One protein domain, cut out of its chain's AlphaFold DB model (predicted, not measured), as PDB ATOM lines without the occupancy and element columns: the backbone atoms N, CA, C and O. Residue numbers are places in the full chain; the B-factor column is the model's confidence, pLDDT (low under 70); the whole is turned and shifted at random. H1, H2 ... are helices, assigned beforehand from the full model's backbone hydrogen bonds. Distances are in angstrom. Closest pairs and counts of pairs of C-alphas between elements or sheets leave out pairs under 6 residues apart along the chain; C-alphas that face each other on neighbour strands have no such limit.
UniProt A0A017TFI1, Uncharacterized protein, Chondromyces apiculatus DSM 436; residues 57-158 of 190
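What this domain is: This is residues 57 to 158 of the 190 residues of an uncharacterized protein of Chondromyces apiculatus DSM 436 (UniProt A0A017TFI1). A hairpin of two helices, H4 and H3, forms the core, and two more helices, H1 and H2, pack on H3 at about right angles to it. Beyond H4 a long loop, residues 135 to 149, swings back in a wide arc to the neighbourhood of H4's first residue, and residues 151 to 158, of which 151 to 157 belong to H5, stick out as a free arm. The printed part has 102 residues, with five named helices, H1 to H5 in order along the chain, and no named strand; the class is all helix. The whole is compact, with a radius of gyration of the C-alphas of 14.3 A, and spans 45 by 36 by 20 A.

Where its parts are: The longest helix, H4, covers residues 119 to 134 and measures 22.2 A, from C-alpha 119 at (12.711, -1.868, 11.317) to C-alpha 134 at (4.664, -18.061, 24.150). H3 covers residues 101 to 113 and measures 18.1 A. H1, residues 57 to 70, measures 20.5 A and begins with C-alpha 57 at (23.858, -29.229, 3.430). H2 covers residues 82 to 92, 15.3 A. H5 covers residues 150 to 157, 10.4 A, and ends with C-alpha 157 at (2.432, 8.778, 4.247).

How they stand to each other: H3 is the hub, touching H1, H2 and H4. H3 and H4 form a helical hairpin at a shallow tilt of 28 degrees, opposite ways; their closest C-alphas, those of Glu 111 and Arg 121, are 4.6 A apart. H3 touches H1 with residues 102 to 106 alone, about perpendicular at 84 degrees, the closest C-alphas being those of Val 67 and Ala 103, 4.6 A apart. H3 touches H2 with residues 106 to 110 alone, about perpendicular at 78 degrees, and the closest C-alphas, those of Tyr 89 and His 109, are 6.6 A apart. H1 and H2 only just touch, with 3 pairs of C-alphas within 8 A, the closest being those of Asp 60 and Leu 90 at 7.5 A. H5 is close to but not clearly touching H4; the closest C-alphas, those of Tyr 119 and Pro 150, are 6.8 A apart. H5 is apart from H1, H2 and H3. In H2, H3, H4 and H5 every O i to N i+4 pair is within hydrogen-bond range, and in H1 9 of 10 are.

The domain as a whole: The C-alphas of Ile 58 and Ala 156, the two farthest apart, are 45.0 A apart. The printed part has no cut. The links H1 to H2 and H4 to H5 are long, with 11 and 15 residues. The model's pLDDT is under 70 at residues 96 to 98 and 138 to 157.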
ATOM      1  N   ARG A  57      25.079 -29.783   4.032       87.31
ATOM      2  CA  ARG A  57      23.858 -29.229   3.430       87.31
ATOM      3  C   ARG A  57      22.595 -29.623   4.191       87.31
ATOM      4  O   ARG A  57      21.699 -28.791   4.310       87.31
ATOM      5  N   ILE A  58      22.514 -30.853   4.702       87.75
ATOM      6  CA  ILE A  58      21.380 -31.304   5.525       87.75
ATOM      7  C   ILE A  58      21.315 -30.508   6.831       87.75
ATOM      8  O   ILE A  58      20.252 -29.995   7.180       87.75
ATOM      9  N   VAL A  59      22.443 -30.369   7.533       85.50
ATOM     10  CA  VAL A  59      22.499 -29.616   8.797       85.50
ATOM     11  C   VAL A  59      22.076 -28.166   8.575       85.50
ATOM     12  O   VAL A  59      21.201 -27.660   9.279       85.50
ATOM     13  N   ASP A  60      22.632 -27.513   7.556       87.00
ATOM     14  CA  ASP A  60      22.299 -26.122   7.249       87.00
ATOM     15  C   ASP A  60      20.834 -25.983   6.828       87.00
ATOM     16  O   ASP A  60      20.164 -25.038   7.238       87.00
ATOM     17  N   HIS A  61      20.301 -26.939   6.059       88.19
ATOM     18  CA  HIS A  61      18.885 -26.966   5.708       88.19
ATOM     19  C   HIS A  61      17.991 -27.034   6.952       88.19
ATOM     20  O   HIS A  61      17.058 -26.240   7.065       88.19
ATOM     21  N   HIS A  62      18.295 -27.913   7.911       87.44
ATOM     22  CA  HIS A  62      17.523 -28.011   9.152       87.44
ATOM     23  C   HIS A  62      17.576 -26.728   9.977       87.44
ATOM     24  O   HIS A  62      16.535 -26.279  10.458       87.44
ATOM     25  N   ARG A  63      18.750 -26.097  10.097       87.38
ATOM     26  CA  ARG A  63      18.875 -24.807  10.795       87.38
ATOM     27  C   ARG A  63      18.009 -23.733  10.140       87.38
ATOM     28  O   ARG A  63      17.236 -23.064  10.820       87.38
ATOM     29  N   ARG A  64      18.067 -23.619   8.809       88.56
ATOM     30  CA  ARG A  64      17.233 -22.671   8.047       88.56
ATOM     31  C   ARG A  64      15.743 -22.952   8.228       88.56
ATOM     32  O   ARG A  64      14.979 -22.015   8.430       88.56
ATOM     33  N   ALA A  65      15.349 -24.225   8.195       88.31
ATOM     34  CA  ALA A  65      13.962 -24.633   8.372       88.31
ATOM     35  C   ALA A  65      13.408 -24.186   9.734       88.31
ATOM     36  O   ALA A  65      12.317 -23.620   9.778       88.31
ATOM     37  N   ARG A  66      14.180 -24.346  10.822       87.88
ATOM     38  CA  ARG A  66      13.775 -23.898  12.170       87.88
ATOM     39  C   ARG A  66      13.581 -22.390  12.273       87.88
ATOM     40  O   ARG A  66      12.639 -21.946  12.925       87.88
ATOM     41  N   VAL A  67      14.421 -21.607  11.594       88.75
ATOM     42  CA  VAL A  67      14.243 -20.151  11.508       88.75
ATOM     43  C   VAL A  67      12.923 -19.820  10.803       88.75
ATOM     44  O   VAL A  67      12.093 -19.106  11.361       88.75
ATOM     45  N   SER A  68      12.682 -20.388   9.617       87.56
ATOM     46  CA  SER A  68      11.461 -20.110   8.843       87.56
ATOM     47  C   SER A  68      10.172 -20.647   9.480       87.56
ATOM     48  O   SER A  68       9.107 -20.078   9.268       87.56
ATOM     49  N   GLU A  69      10.246 -21.724  10.266       87.56
ATOM     50  CA  GLU A  69       9.089 -22.334  10.938       87.56
ATOM     51  C   GLU A  69       8.496 -21.412  12.011       87.56
ATOM     52  O   GLU A  69       7.279 -21.337  12.176       87.56
ATOM     53  N   HIS A  70       9.351 -20.692  12.741       84.94
ATOM     54  CA  HIS A  70       8.921 -19.858  13.862       84.94
ATOM     55  C   HIS A  70       8.784 -18.377  13.518       84.94
ATOM     56  O   HIS A  70       8.079 -17.657  14.231       84.94
ATOM     57  N   LEU A  71       9.423 -17.927  12.436       87.81
ATOM     58  CA  LEU A  71       9.432 -16.535  12.007       87.81
ATOM     59  C   LEU A  71       8.647 -16.396  10.704       87.81
ATOM     60  O   LEU A  71       9.216 -16.442   9.619       87.81
ATOM     61  N   GLY A  72       7.332 -16.174  10.799       79.12
ATOM     62  CA  GLY A  72       6.458 -16.049   9.620       79.12
ATOM     63  C   GLY A  72       6.796 -14.865   8.702       79.12
ATOM     64  O   GLY A  72       6.384 -14.821   7.546       79.12
ATOM     65  N   TRP A  73       7.578 -13.909   9.199       82.19
ATOM     66  CA  TRP A  73       8.127 -12.811   8.412       82.19
ATOM     67  C   TRP A  73       9.350 -13.241   7.582       82.19
ATOM     68  O   TRP A  73       9.693 -12.594   6.589       82.19
ATOM     69  N   PHE A  74      10.035 -14.310   7.977       85.06
ATOM     70  CA  PHE A  74      11.247 -14.794   7.338       85.06
ATOM     71  C   PHE A  74      10.902 -15.679   6.128       85.06
ATOM     72  O   PHE A  74      10.930 -16.905   6.186       85.06
ATOM     73  N   ASP A  75      10.562 -15.032   5.013       85.06
ATOM     74  CA  ASP A  75      10.259 -15.676   3.733       85.06
ATOM     75  C   ASP A  75      11.283 -15.234   2.680       85.06
ATOM     76  O   ASP A  75      11.239 -14.105   2.191       85.06
ATOM     77  N   LEU A  76      12.204 -16.132   2.316       84.94
ATOM     78  CA  LEU A  76      13.257 -15.852   1.332       84.94
ATOM     79  C   LEU A  76      12.733 -15.694  -0.103       84.94
ATOM     80  O   LEU A  76      13.419 -15.083  -0.919       84.94
ATOM     81  N   ALA A  77      11.546 -16.219  -0.424       85.25
ATOM     82  CA  ALA A  77      10.940 -16.028  -1.741       85.25
ATOM     83  C   ALA A  77      10.383 -14.606  -1.891       85.25
ATOM     84  O   ALA A  77      10.424 -14.034  -2.979       85.25
ATOM     85  N   ARG A  78       9.891 -14.018  -0.792       80.31
ATOM     86  CA  ARG A  78       9.375 -12.638  -0.760       80.31
ATOM     87  C   ARG A  78      10.435 -11.601  -0.403       80.31
ATOM     88  O   ARG A  78      10.311 -10.450  -0.810       80.31
ATOM     89  N   ARG A  79      11.448 -11.991   0.374       83.19
ATOM     90  CA  ARG A  79      12.515 -11.124   0.895       83.19
ATOM     91  C   ARG A  79      13.891 -11.765   0.702       83.19
ATOM     92  O   ARG A  79      14.477 -12.294   1.652       83.19
ATOM     93  N   PRO A  80      14.411 -11.770  -0.538       86.50
ATOM     94  CA  PRO A  80      15.684 -12.418  -0.859       86.50
ATOM     95  C   PRO A  80      16.893 -11.745  -0.185       86.50
ATOM     96  O   PRO A  80      17.919 -12.391   0.040       86.50
ATOM     97  N   ASP A  81      16.775 -10.470   0.184       84.06
ATOM     98  CA  ASP A  81      17.760  -9.693   0.942       84.06
ATOM     99  C   ASP A  81      18.089 -10.328   2.305       84.06
ATOM    100  O   ASP A  81      19.257 -10.364   2.717       84.06
ATOM    101  N   LEU A  82      17.098 -10.958   2.943       87.31
ATOM    102  CA  LEU A  82      17.279 -11.703   4.190       87.31
ATOM    103  C   LEU A  82      18.190 -12.928   4.031       87.31
ATOM    104  O   LEU A  82      18.759 -13.404   5.017       87.31
ATOM    105  N   GLY A  83      18.404 -13.410   2.803       89.38
ATOM    106  CA  GLY A  83      19.313 -14.521   2.521       89.38
ATOM    107  C   GLY A  83      20.750 -14.231   2.956       89.38
ATOM    108  O   GLY A  83      21.419 -15.106   3.506       89.38
ATOM    109  N   ARG A  84      21.216 -12.981   2.802       89.81
ATOM    110  CA  ARG A  84      22.557 -12.565   3.260       89.81
ATOM    111  C   ARG A  84      22.658 -12.489   4.779       89.81
ATOM    112  O   ARG A  84      23.734 -12.698   5.335       89.81
ATOM    113  N   VAL A  85      21.565 -12.138   5.451       90.56
ATOM    114  CA  VAL A  85      21.501 -12.095   6.918       90.56
ATOM    115  C   VAL A  85      21.555 -13.518   7.474       90.56
ATOM    116  O   VAL A  85      22.371 -13.809   8.341       90.56
ATOM    117  N   LEU A  86      20.781 -14.436   6.892       90.75
ATOM    118  CA  LEU A  86      20.795 -15.851   7.261       90.75
ATOM    119  C   LEU A  86      22.139 -16.528   7.000       90.75
ATOM    120  O   LEU A  86      22.600 -17.297   7.835       90.75
ATOM    121  N   ALA A  87      22.781 -16.242   5.868       89.75
ATOM    122  CA  ALA A  87      24.102 -16.791   5.569       89.75
ATOM    123  C   ALA A  87      25.147 -16.366   6.616       89.75
ATOM    124  O   ALA A  87      25.890 -17.214   7.104       89.75
ATOM    125  N   ARG A  88      25.154 -15.082   7.008       90.81
ATOM    126  CA  ARG A  88      26.025 -14.572   8.079       90.81
ATOM    127  C   ARG A  88      25.726 -15.233   9.419       90.81
ATOM    128  O   ARG A  88      26.640 -15.740  10.052       90.81
ATOM    129  N   TYR A  89      24.452 -15.329   9.795       91.75
ATOM    130  CA  TYR A  89      24.046 -16.023  11.017       91.75
ATOM    131  C   TYR A  89      24.566 -17.465  11.080       91.75
ATOM    132  O   TYR A  89      25.179 -17.855  12.069       91.75
ATOM    133  N   LEU A  90      24.360 -18.253  10.019       89.69
ATOM    134  CA  LEU A  90      24.804 -19.649   9.986       89.69
ATOM    135  C   LEU A  90      26.327 -19.775  10.100       89.69
ATOM    136  O   LEU A  90      26.798 -20.754  10.679       89.69
ATOM    137  N   ALA A  91      27.065 -18.802   9.559       87.94
ATOM    138  CA  ALA A  91      28.520 -18.753   9.603       87.94
ATOM    139  C   ALA A  91      29.090 -18.293  10.949       87.94
ATOM    140  O   ALA A  91      30.151 -18.769  11.348       87.94
ATOM    141  N   ASP A  92      28.406 -17.375  11.629       87.81
ATOM    142  CA  ASP A  92      28.928 -16.706  12.823       87.81
ATOM    143  C   ASP A  92      28.427 -17.334  14.126       87.81
ATOM    144  O   ASP A  92      29.094 -17.244  15.156       87.81
ATOM    145  N   VAL A  93      27.249 -17.963  14.097       85.94
ATOM    146  CA  VAL A  93      26.605 -18.529  15.281       85.94
ATOM    147  C   VAL A  93      26.607 -20.055  15.177       85.94
ATOM    148  O   VAL A  93      25.942 -20.603  14.288       85.94
ATOM    149  N   PRO A  94      27.321 -20.770  16.069       80.44
ATOM    150  CA  PRO A  94      27.272 -22.224  16.096       80.44
ATOM    151  C   PRO A  94      25.865 -22.697  16.503       80.44
ATOM    152  O   PRO A  94      25.207 -22.031  17.308       80.44
ATOM    153  N   PRO A  95      25.389 -23.843  15.985       76.81
ATOM    154  CA  PRO A  95      24.136 -24.433  16.429       76.81
ATOM    155  C   PRO A  95      24.207 -24.704  17.934       76.81
ATOM    156  O   PRO A  95      25.112 -25.392  18.406       76.81
ATOM    157  N   GLN A  96      23.252 -24.151  18.680       69.62
ATOM    158  CA  GLN A  96      23.076 -24.448  20.100       69.62
ATOM    159  C   GLN A  96      22.304 -25.762  20.194       69.62
ATOM    160  O   GLN A  96      22.925 -26.813  20.303       69.62
ATOM    161  N   TRP A  97      20.980 -25.730  20.011       65.50
ATOM    162  CA  TRP A  97      20.103 -26.898  19.899       65.50
ATOM    163  C   TRP A  97      19.252 -26.740  18.627       65.50
ATOM    164  O   TRP A  97      18.709 -25.669  18.388       65.50
ATOM    165  N   LEU A  98      19.142 -27.783  17.787       62.31
ATOM    166  CA  LEU A  98      18.394 -27.767  16.508       62.31
ATOM    167  C   LEU A  98      16.861 -27.741  16.712       62.31
ATOM    168  O   LEU A  98      16.116 -28.584  16.198       62.31
ATOM    169  N   ASN A  99      16.380 -26.796  17.508       72.62
ATOM    170  CA  ASN A  99      14.999 -26.648  17.940       72.62
ATOM    171  C   ASN A  99      14.554 -25.174  17.762       72.62
ATOM    172  O   ASN A  99      15.113 -24.427  16.960       72.62
ATOM    173  N   ARG A 100      13.532 -24.763  18.514       73.25
ATOM    174  CA  ARG A 100      13.003 -23.390  18.574       73.25
ATOM    175  C   ARG A 100      14.023 -22.317  18.983       73.25
ATOM    176  O   ARG A 100      13.857 -21.159  18.607       73.25
ATOM    177  N   ASP A 101      15.069 -22.689  19.717       84.75
ATOM    178  CA  ASP A 101      16.109 -21.775  20.194       84.75
ATOM    179  C   ASP A 101      16.890 -21.187  19.011       84.75
ATOM    180  O   ASP A 101      17.343 -20.050  19.087       84.75
ATOM    181  N   GLU A 102      16.948 -21.893  17.877       88.12
ATOM    182  CA  GLU A 102      17.551 -21.398  16.635       88.12
ATOM    183  C   GLU A 102      16.868 -20.113  16.133       88.12
ATOM    184  O   GLU A 102      17.537 -19.192  15.670       88.12
ATOM    185  N   ALA A 103      15.540 -20.004  16.267       90.12
ATOM    186  CA  ALA A 103      14.810 -18.796  15.878       90.12
ATOM    187  C   ALA A 103      15.088 -17.628  16.838       90.12
ATOM    188  O   ALA A 103      15.243 -16.491  16.394       90.12
ATOM    189  N   ILE A 104      15.212 -17.906  18.141       90.31
ATOM    190  CA  ILE A 104      15.596 -16.907  19.151       90.31
ATOM    191  C   ILE A 104      17.021 -16.410  18.885       90.31
ATOM    192  O   ILE A 104      17.252 -15.203  18.853       90.31
ATOM    193  N   GLN A 105      17.968 -17.322  18.653       91.44
ATOM    194  CA  GLN A 105      19.360 -16.981  18.347       91.44
ATOM    195  C   GLN A 105      19.475 -16.197  17.041       91.44
ATOM    196  O   GLN A 105      20.234 -15.229  16.971       91.44
ATOM    197  N   PHE A 106      18.680 -16.553  16.030       92.69
ATOM    198  CA  PHE A 106      18.598 -15.767  14.808       92.69
ATOM    199  C   PHE A 106      18.105 -14.342  15.086       92.69
ATOM    200  O   PHE A 106      18.744 -13.389  14.643       92.69
ATOM    201  N   CYS A 107      17.032 -14.164  15.865       92.56
ATOM    202  CA  CYS A 107      16.565 -12.828  16.240       92.56
ATOM    203  C   CYS A 107      17.629 -12.029  17.008       92.56
ATOM    204  O   CYS A 107      17.871 -10.877  16.659       92.56
ATOM    205  N   LEU A 108      18.322 -12.638  17.976       92.81
ATOM    206  CA  LEU A 108      19.424 -11.992  18.703       92.81
ATOM    207  C   LEU A 108      20.558 -11.556  17.764       92.81
ATOM    208  O   LEU A 108      21.083 -10.448  17.890       92.81
ATOM    209  N   HIS A 109      20.913 -12.397  16.790       93.69
ATOM    210  CA  HIS A 109      21.907 -12.050  15.778       93.69
ATOM    211  C   HIS A 109      21.450 -10.866  14.919       93.69
ATOM    212  O   HIS A 109      22.226  -9.937  14.690       93.69
ATOM    213  N   VAL A 110      20.193 -10.865  14.463       93.06
ATOM    214  CA  VAL A 110      19.618  -9.756  13.687       93.06
ATOM    215  C   VAL A 110      19.589  -8.476  14.519       93.06
ATOM    216  O   VAL A 110      19.981  -7.425  14.021       93.06
ATOM    217  N   GLU A 111      19.208  -8.551  15.794       92.00
ATOM    218  CA  GLU A 111      19.210  -7.401  16.697       92.00
ATOM    219  C   GLU A 111      20.601  -6.759  16.809       92.00
ATOM    220  O   GLU A 111      20.724  -5.533  16.734       92.00
ATOM    221  N   ALA A 112      21.642  -7.587  16.921       91.75
ATOM    222  CA  ALA A 112      23.024  -7.139  17.068       91.75
ATOM    223  C   ALA A 112      23.659  -6.625  15.762       91.75
ATOM    224  O   ALA A 112      24.538  -5.766  15.810       91.75
ATOM    225  N   THR A 113      23.248  -7.149  14.603       90.31
ATOM    226  CA  THR A 113      23.983  -6.953  13.335       90.31
ATOM    227  C   THR A 113      23.215  -6.195  12.258       90.31
ATOM    228  O   THR A 113      23.842  -5.598  11.379       90.31
ATOM    229  N   ALA A 114      21.880  -6.198  12.285       85.69
ATOM    230  CA  ALA A 114      21.087  -5.538  11.258       85.69
ATOM    231  C   ALA A 114      21.091  -4.022  11.456       85.69
ATOM    232  O   ALA A 114      20.863  -3.518  12.559       85.69
ATOM    233  N   THR A 115      21.335  -3.301  10.366       76.56
ATOM    234  CA  THR A 115      21.306  -1.834  10.305       76.56
ATOM    235  C   THR A 115      20.283  -1.315   9.301       76.56
ATOM    236  O   THR A 115      19.754  -0.226   9.496       76.56
ATOM    237  N   ASP A 116      19.978  -2.094   8.261       72.81
ATOM    238  CA  ASP A 116      19.072  -1.727   7.177       72.81
ATOM    239  C   ASP A 116      18.272  -2.969   6.726       72.81
ATOM    240  O   ASP A 116      18.871  -4.035   6.542       72.81
ATOM    241  N   PRO A 117      16.939  -2.871   6.583       75.06
ATOM    242  CA  PRO A 117      16.112  -1.748   7.017       75.06
ATOM    243  C   PRO A 117      16.077  -1.597   8.546       75.06
ATOM    244  O   PRO A 117      16.074  -2.611   9.246       75.06
ATOM    245  N   PRO A 118      16.017  -0.362   9.098       73.12
ATOM    246  CA  PRO A 118      16.054  -0.135  10.548       73.12
ATOM    247  C   PRO A 118      14.989  -0.922  11.322       73.12
ATOM    248  O   PRO A 118      15.257  -1.437  12.406       73.12
ATOM    249  N   TYR A 119      13.807  -1.103  10.720       78.06
ATOM    250  CA  TYR A 119      12.711  -1.868  11.317       78.06
ATOM    251  C   TYR A 119      13.037  -3.358  11.508       78.06
ATOM    252  O   TYR A 119      12.345  -4.035  12.262       78.06
ATOM    253  N   LEU A 120      14.049  -3.907  10.824       83.56
ATOM    254  CA  LEU A 120      14.383  -5.332  10.895       83.56
ATOM    255  C   LEU A 120      14.880  -5.727  12.291       83.56
ATOM    256  O   LEU A 120      14.525  -6.794  12.790       83.56
ATOM    257  N   ARG A 121      15.653  -4.846  12.937       85.94
ATOM    258  CA  ARG A 121      16.105  -5.014  14.326       85.94
ATOM    259  C   ARG A 121      14.922  -5.056  15.285       85.94
ATOM    260  O   ARG A 121      14.865  -5.910  16.165       85.94
ATOM    261  N   ASP A 122      13.985  -4.136  15.109       82.62
ATOM    262  CA  ASP A 122      12.803  -4.056  15.956       82.62
ATOM    263  C   ASP A 122      11.891  -5.265  15.725       82.62
ATOM    264  O   ASP A 122      11.481  -5.908  16.690       82.62
ATOM    265  N   LEU A 123      11.658  -5.659  14.469       85.75
ATOM    266  CA  LEU A 123      10.898  -6.861  14.112       85.75
ATOM    267  C   LEU A 123      11.504  -8.130  14.729       85.75
ATOM    268  O   LEU A 123      10.770  -8.943  15.287       85.75
ATOM    269  N   ALA A 124      12.830  -8.281  14.677       89.88
ATOM    270  CA  ALA A 124      13.526  -9.389  15.326       89.88
ATOM    271  C   ALA A 124      13.310  -9.389  16.846       89.88
ATOM    272  O   ALA A 124      12.979 -10.434  17.411       89.88
ATOM    273  N   ARG A 125      13.393  -8.218  17.493       87.12
ATOM    274  CA  ARG A 125      13.122  -8.066  18.930       87.12
ATOM    275  C   ARG A 125      11.689  -8.447  19.289       87.12
ATOM    276  O   ARG A 125      11.480  -9.205  20.234       87.12
ATOM    277  N   TYR A 126      10.710  -7.954  18.532       86.06
ATOM    278  CA  TYR A 126       9.297  -8.290  18.728       86.06
ATOM    279  C   TYR A 126       9.066  -9.800  18.629       86.06
ATOM    280  O   TYR A 126       8.428 -10.394  19.496       86.06
ATOM    281  N   GLU A 127       9.623 -10.438  17.604       88.81
ATOM    282  CA  GLU A 127       9.441 -11.869  17.360       88.81
ATOM    283  C   GLU A 127      10.149 -12.727  18.399       88.81
ATOM    284  O   GLU A 127       9.579 -13.713  18.868       88.81
ATOM    285  N   ARG A 128      11.343 -12.314  18.836       90.50
ATOM    286  CA  ARG A 128      12.021 -12.944  19.968       90.50
ATOM    287  C   ARG A 128      11.157 -12.889  21.220       90.50
ATOM    288  O   ARG A 128      10.919 -13.935  21.810       90.50
ATOM    289  N   LEU A 129      10.649 -11.710  21.591       85.81
ATOM    290  CA  LEU A 129       9.788 -11.543  22.768       85.81
ATOM    291  C   LEU A 129       8.488 -12.350  22.641       85.81
ATOM    292  O   LEU A 129       8.054 -12.976  23.605       85.81
ATOM    293  N   ARG A 130       7.878 -12.387  21.450       86.00
ATOM    294  CA  ARG A 130       6.686 -13.203  21.174       86.00
ATOM    295  C   ARG A 130       6.962 -14.686  21.410       86.00
ATOM    296  O   ARG A 130       6.144 -15.357  22.036       86.00
ATOM    297  N   ILE A 131       8.087 -15.196  20.906       84.81
ATOM    298  CA  ILE A 131       8.510 -16.585  21.122       84.81
ATOM    299  C   ILE A 131       8.803 -16.799  22.615       84.81
ATOM    300  O   ILE A 131       8.232 -17.700  23.218       84.81
ATOM    301  N   GLU A 132       9.610 -15.946  23.240       84.50
ATOM    302  CA  GLU A 132       9.938 -16.008  24.670       84.50
ATOM    303  C   GLU A 132       8.681 -16.114  25.552       84.50
ATOM    304  O   GLU A 132       8.554 -17.050  26.344       84.50
ATOM    305  N   ILE A 133       7.698 -15.233  25.342       81.75
ATOM    306  CA  ILE A 133       6.423 -15.228  26.074       81.75
ATOM    307  C   ILE A 133       5.613 -16.498  25.797       81.75
ATOM    308  O   ILE A 133       5.146 -17.138  26.738       81.75
ATOM    309  N   ALA A 134       5.453 -16.884  24.526       81.88
ATOM    310  CA  ALA A 134       4.664 -18.061  24.150       81.88
ATOM    311  C   ALA A 134       5.203 -19.364  24.766       81.88
ATOM    312  O   ALA A 134       4.446 -20.317  24.947       81.88
ATOM    313  N   TRP A 135       6.495 -19.399  25.099       79.25
ATOM    314  CA  TRP A 135       7.179 -20.576  25.631       79.25
ATOM    315  C   TRP A 135       7.564 -20.463  27.112       79.25
ATOM    316  O   TRP A 135       8.205 -21.372  27.638       79.25
ATOM    317  N   GLY A 136       7.183 -19.378  27.795       78.44
ATOM    318  CA  GLY A 136       7.546 -19.146  29.198       78.44
ATOM    319  C   GLY A 136       9.054 -18.958  29.420       78.44
ATOM    320  O   GLY A 136       9.555 -19.189  30.520       78.44
ATOM    321  N   LEU A 137       9.785 -18.568  28.374       71.00
ATOM    322  CA  LEU A 137      11.220 -18.305  28.390       71.00
ATOM    323  C   LEU A 137      11.438 -16.816  28.669       71.00
ATOM    324  O   LEU A 137      11.634 -16.019  27.767       71.00
ATOM    325  N   GLY A 138      11.352 -16.422  29.931       60.41
ATOM    326  CA  GLY A 138      11.485 -15.025  30.334       60.41
ATOM    327  C   GLY A 138      10.770 -14.807  31.652       60.41
ATOM    328  O   GLY A 138       9.682 -15.336  31.863       60.41
ATOM    329  N   GLY A 139      11.397 -14.078  32.576       56.41
ATOM    330  CA  GLY A 139      10.760 -13.753  33.850       56.41
ATOM    331  C   GLY A 139       9.394 -13.100  33.622       56.41
ATOM    332  O   GLY A 139       9.224 -12.333  32.679       56.41
ATOM    333  N   THR A 140       8.432 -13.377  34.499       51.50
ATOM    334  CA  THR A 140       7.024 -12.926  34.444       51.50
ATOM    335  C   THR A 140       6.822 -11.406  34.555       51.50
ATOM    336  O   THR A 140       5.703 -10.938  34.756       51.50
ATOM    337  N   ALA A 141       7.888 -10.615  34.444       55.16
ATOM    338  CA  ALA A 141       7.821  -9.168  34.510       55.16
ATOM    339  C   ALA A 141       7.426  -8.601  33.143       55.16
ATOM    340  O   ALA A 141       8.147  -8.769  32.158       55.16
ATOM    341  N   SER A 142       6.299  -7.893  33.099       57.09
ATOM    342  CA  SER A 142       5.891  -7.094  31.946       57.09
ATOM    343  C   SER A 142       7.025  -6.152  31.534       57.09
ATOM    344  O   SER A 142       7.446  -5.299  32.315       57.09
ATOM    345  N   ARG A 143       7.522  -6.309  30.303       55.97
ATOM    346  CA  ARG A 143       8.508  -5.411  29.691       55.97
ATOM    347  C   ARG A 143       7.801  -4.512  28.685       55.97
ATOM    348  O   ARG A 143       7.073  -5.005  27.829       55.97
ATOM    349  N   VAL A 144       8.012  -3.205  28.804       61.78
ATOM    350  CA  VAL A 144       7.574  -2.215  27.813       61.78
ATOM    351  C   VAL A 144       8.811  -1.794  27.034       61.78
ATOM    352  O   VAL A 144       9.748  -1.254  27.613       61.78
ATOM    353  N   GLU A 145       8.815  -2.072  25.736       60.75
ATOM    354  CA  GLU A 145       9.927  -1.787  24.830       60.75
ATOM    355  C   GLU A 145       9.462  -0.801  23.756       60.75
ATOM    356  O   GLU A 145       8.360  -0.933  23.218       60.75
ATOM    357  N   ALA A 146      10.298   0.187  23.437       63.69
ATOM    358  CA  ALA A 146      10.043   1.084  22.315       63.69
ATOM    359  C   ALA A 146      10.292   0.342  20.993       63.69
ATOM    360  O   ALA A 146      11.292  -0.366  20.847       63.69
ATOM    361  N   PHE A 147       9.384   0.510  20.035       63.28
ATOM    362  CA  PHE A 147       9.398  -0.196  18.758       63.28
ATOM    363  C   PHE A 147       9.032   0.777  17.635       63.28
ATOM    364  O   PHE A 147       7.952   1.375  17.664       63.28
ATOM    365  N   ALA A 148       9.915   0.942  16.649       63.00
ATOM    366  CA  ALA A 148       9.604   1.721  15.459       63.00
ATOM    367  C   ALA A 148       8.774   0.849  14.505       63.00
ATOM    368  O   ALA A 148       9.311   0.030  13.758       63.00
ATOM    369  N   TYR A 149       7.444   0.988  14.558       61.12
ATOM    370  CA  TYR A 149       6.546   0.259  13.662       61.12
ATOM    371  C   TYR A 149       6.342   1.041  12.359       61.12
ATOM    372  O   TYR A 149       5.563   1.996  12.355       61.12
ATOM    373  N   PRO A 150       6.949   0.623  11.230       59.34
ATOM    374  CA  PRO A 150       6.903   1.391   9.985       59.34
ATOM    375  C   PRO A 150       5.489   1.516   9.410       59.34
ATOM    376  O   PRO A 150       5.255   2.345   8.544       59.34
ATOM    377  N   VAL A 151       4.528   0.711   9.876       66.25
ATOM    378  CA  VAL A 151       3.125   0.828   9.459       66.25
ATOM    379  C   VAL A 151       2.544   2.180   9.853       66.25
ATOM    380  O   VAL A 151       1.779   2.730   9.075       66.25
ATOM    381  N   LEU A 152       2.915   2.747  11.005       63.81
ATOM    382  CA  LEU A 152       2.422   4.071  11.391       63.81
ATOM    383  C   LEU A 152       2.980   5.160  10.470       63.81
ATOM    384  O   LEU A 152       2.223   6.024  10.035       63.81
ATOM    385  N   ASP A 153       4.255   5.060  10.096       64.38
ATOM    386  CA  ASP A 153       4.884   5.980   9.146       64.38
ATOM    387  C   ASP A 153       4.300   5.822   7.735       64.38
ATOM    388  O   ASP A 153       4.033   6.812   7.057       64.38
ATOM    389  N   LEU A 154       4.039   4.587   7.296       63.38
ATOM    390  CA  LEU A 154       3.381   4.300   6.019       63.38
ATOM    391  C   LEU A 154       1.945   4.831   6.000       63.38
ATOM    392  O   LEU A 154       1.573   5.512   5.050       63.38
ATOM    393  N   LEU A 155       1.158   4.587   7.053       69.69
ATOM    394  CA  LEU A 155      -0.196   5.132   7.204       69.69
ATOM    395  C   LEU A 155      -0.176   6.662   7.205       69.69
ATOM    396  O   LEU A 155      -1.004   7.285   6.543       69.69
ATOM    397  N   ALA A 156       0.797   7.269   7.888       69.44
ATOM    398  CA  ALA A 156       0.998   8.708   7.851       69.44
ATOM    399  C   ALA A 156       1.360   9.186   6.439       69.44
ATOM    400  O   ALA A 156       0.920  10.253   6.048       69.44
ATOM    401  N   GLN A 157       2.090   8.417   5.631       69.62
ATOM    402  CA  GLN A 157       2.432   8.778   4.247       69.62
ATOM    403  C   GLN A 157       1.312   8.505   3.232       69.62
ATOM    404  O   GLN A 157       1.334   9.079   2.143       69.62
ATOM    405  N   MET A 158       0.304   7.695   3.569       71.00
ATOM    406  CA  MET A 158      -0.822   7.387   2.670       71.00
ATOM    407  C   MET A 158      -1.684   8.606   2.308       71.00
ATOM    408  O   MET A 158      -2.384   8.568   1.302       71.00
TER     409      MET A 158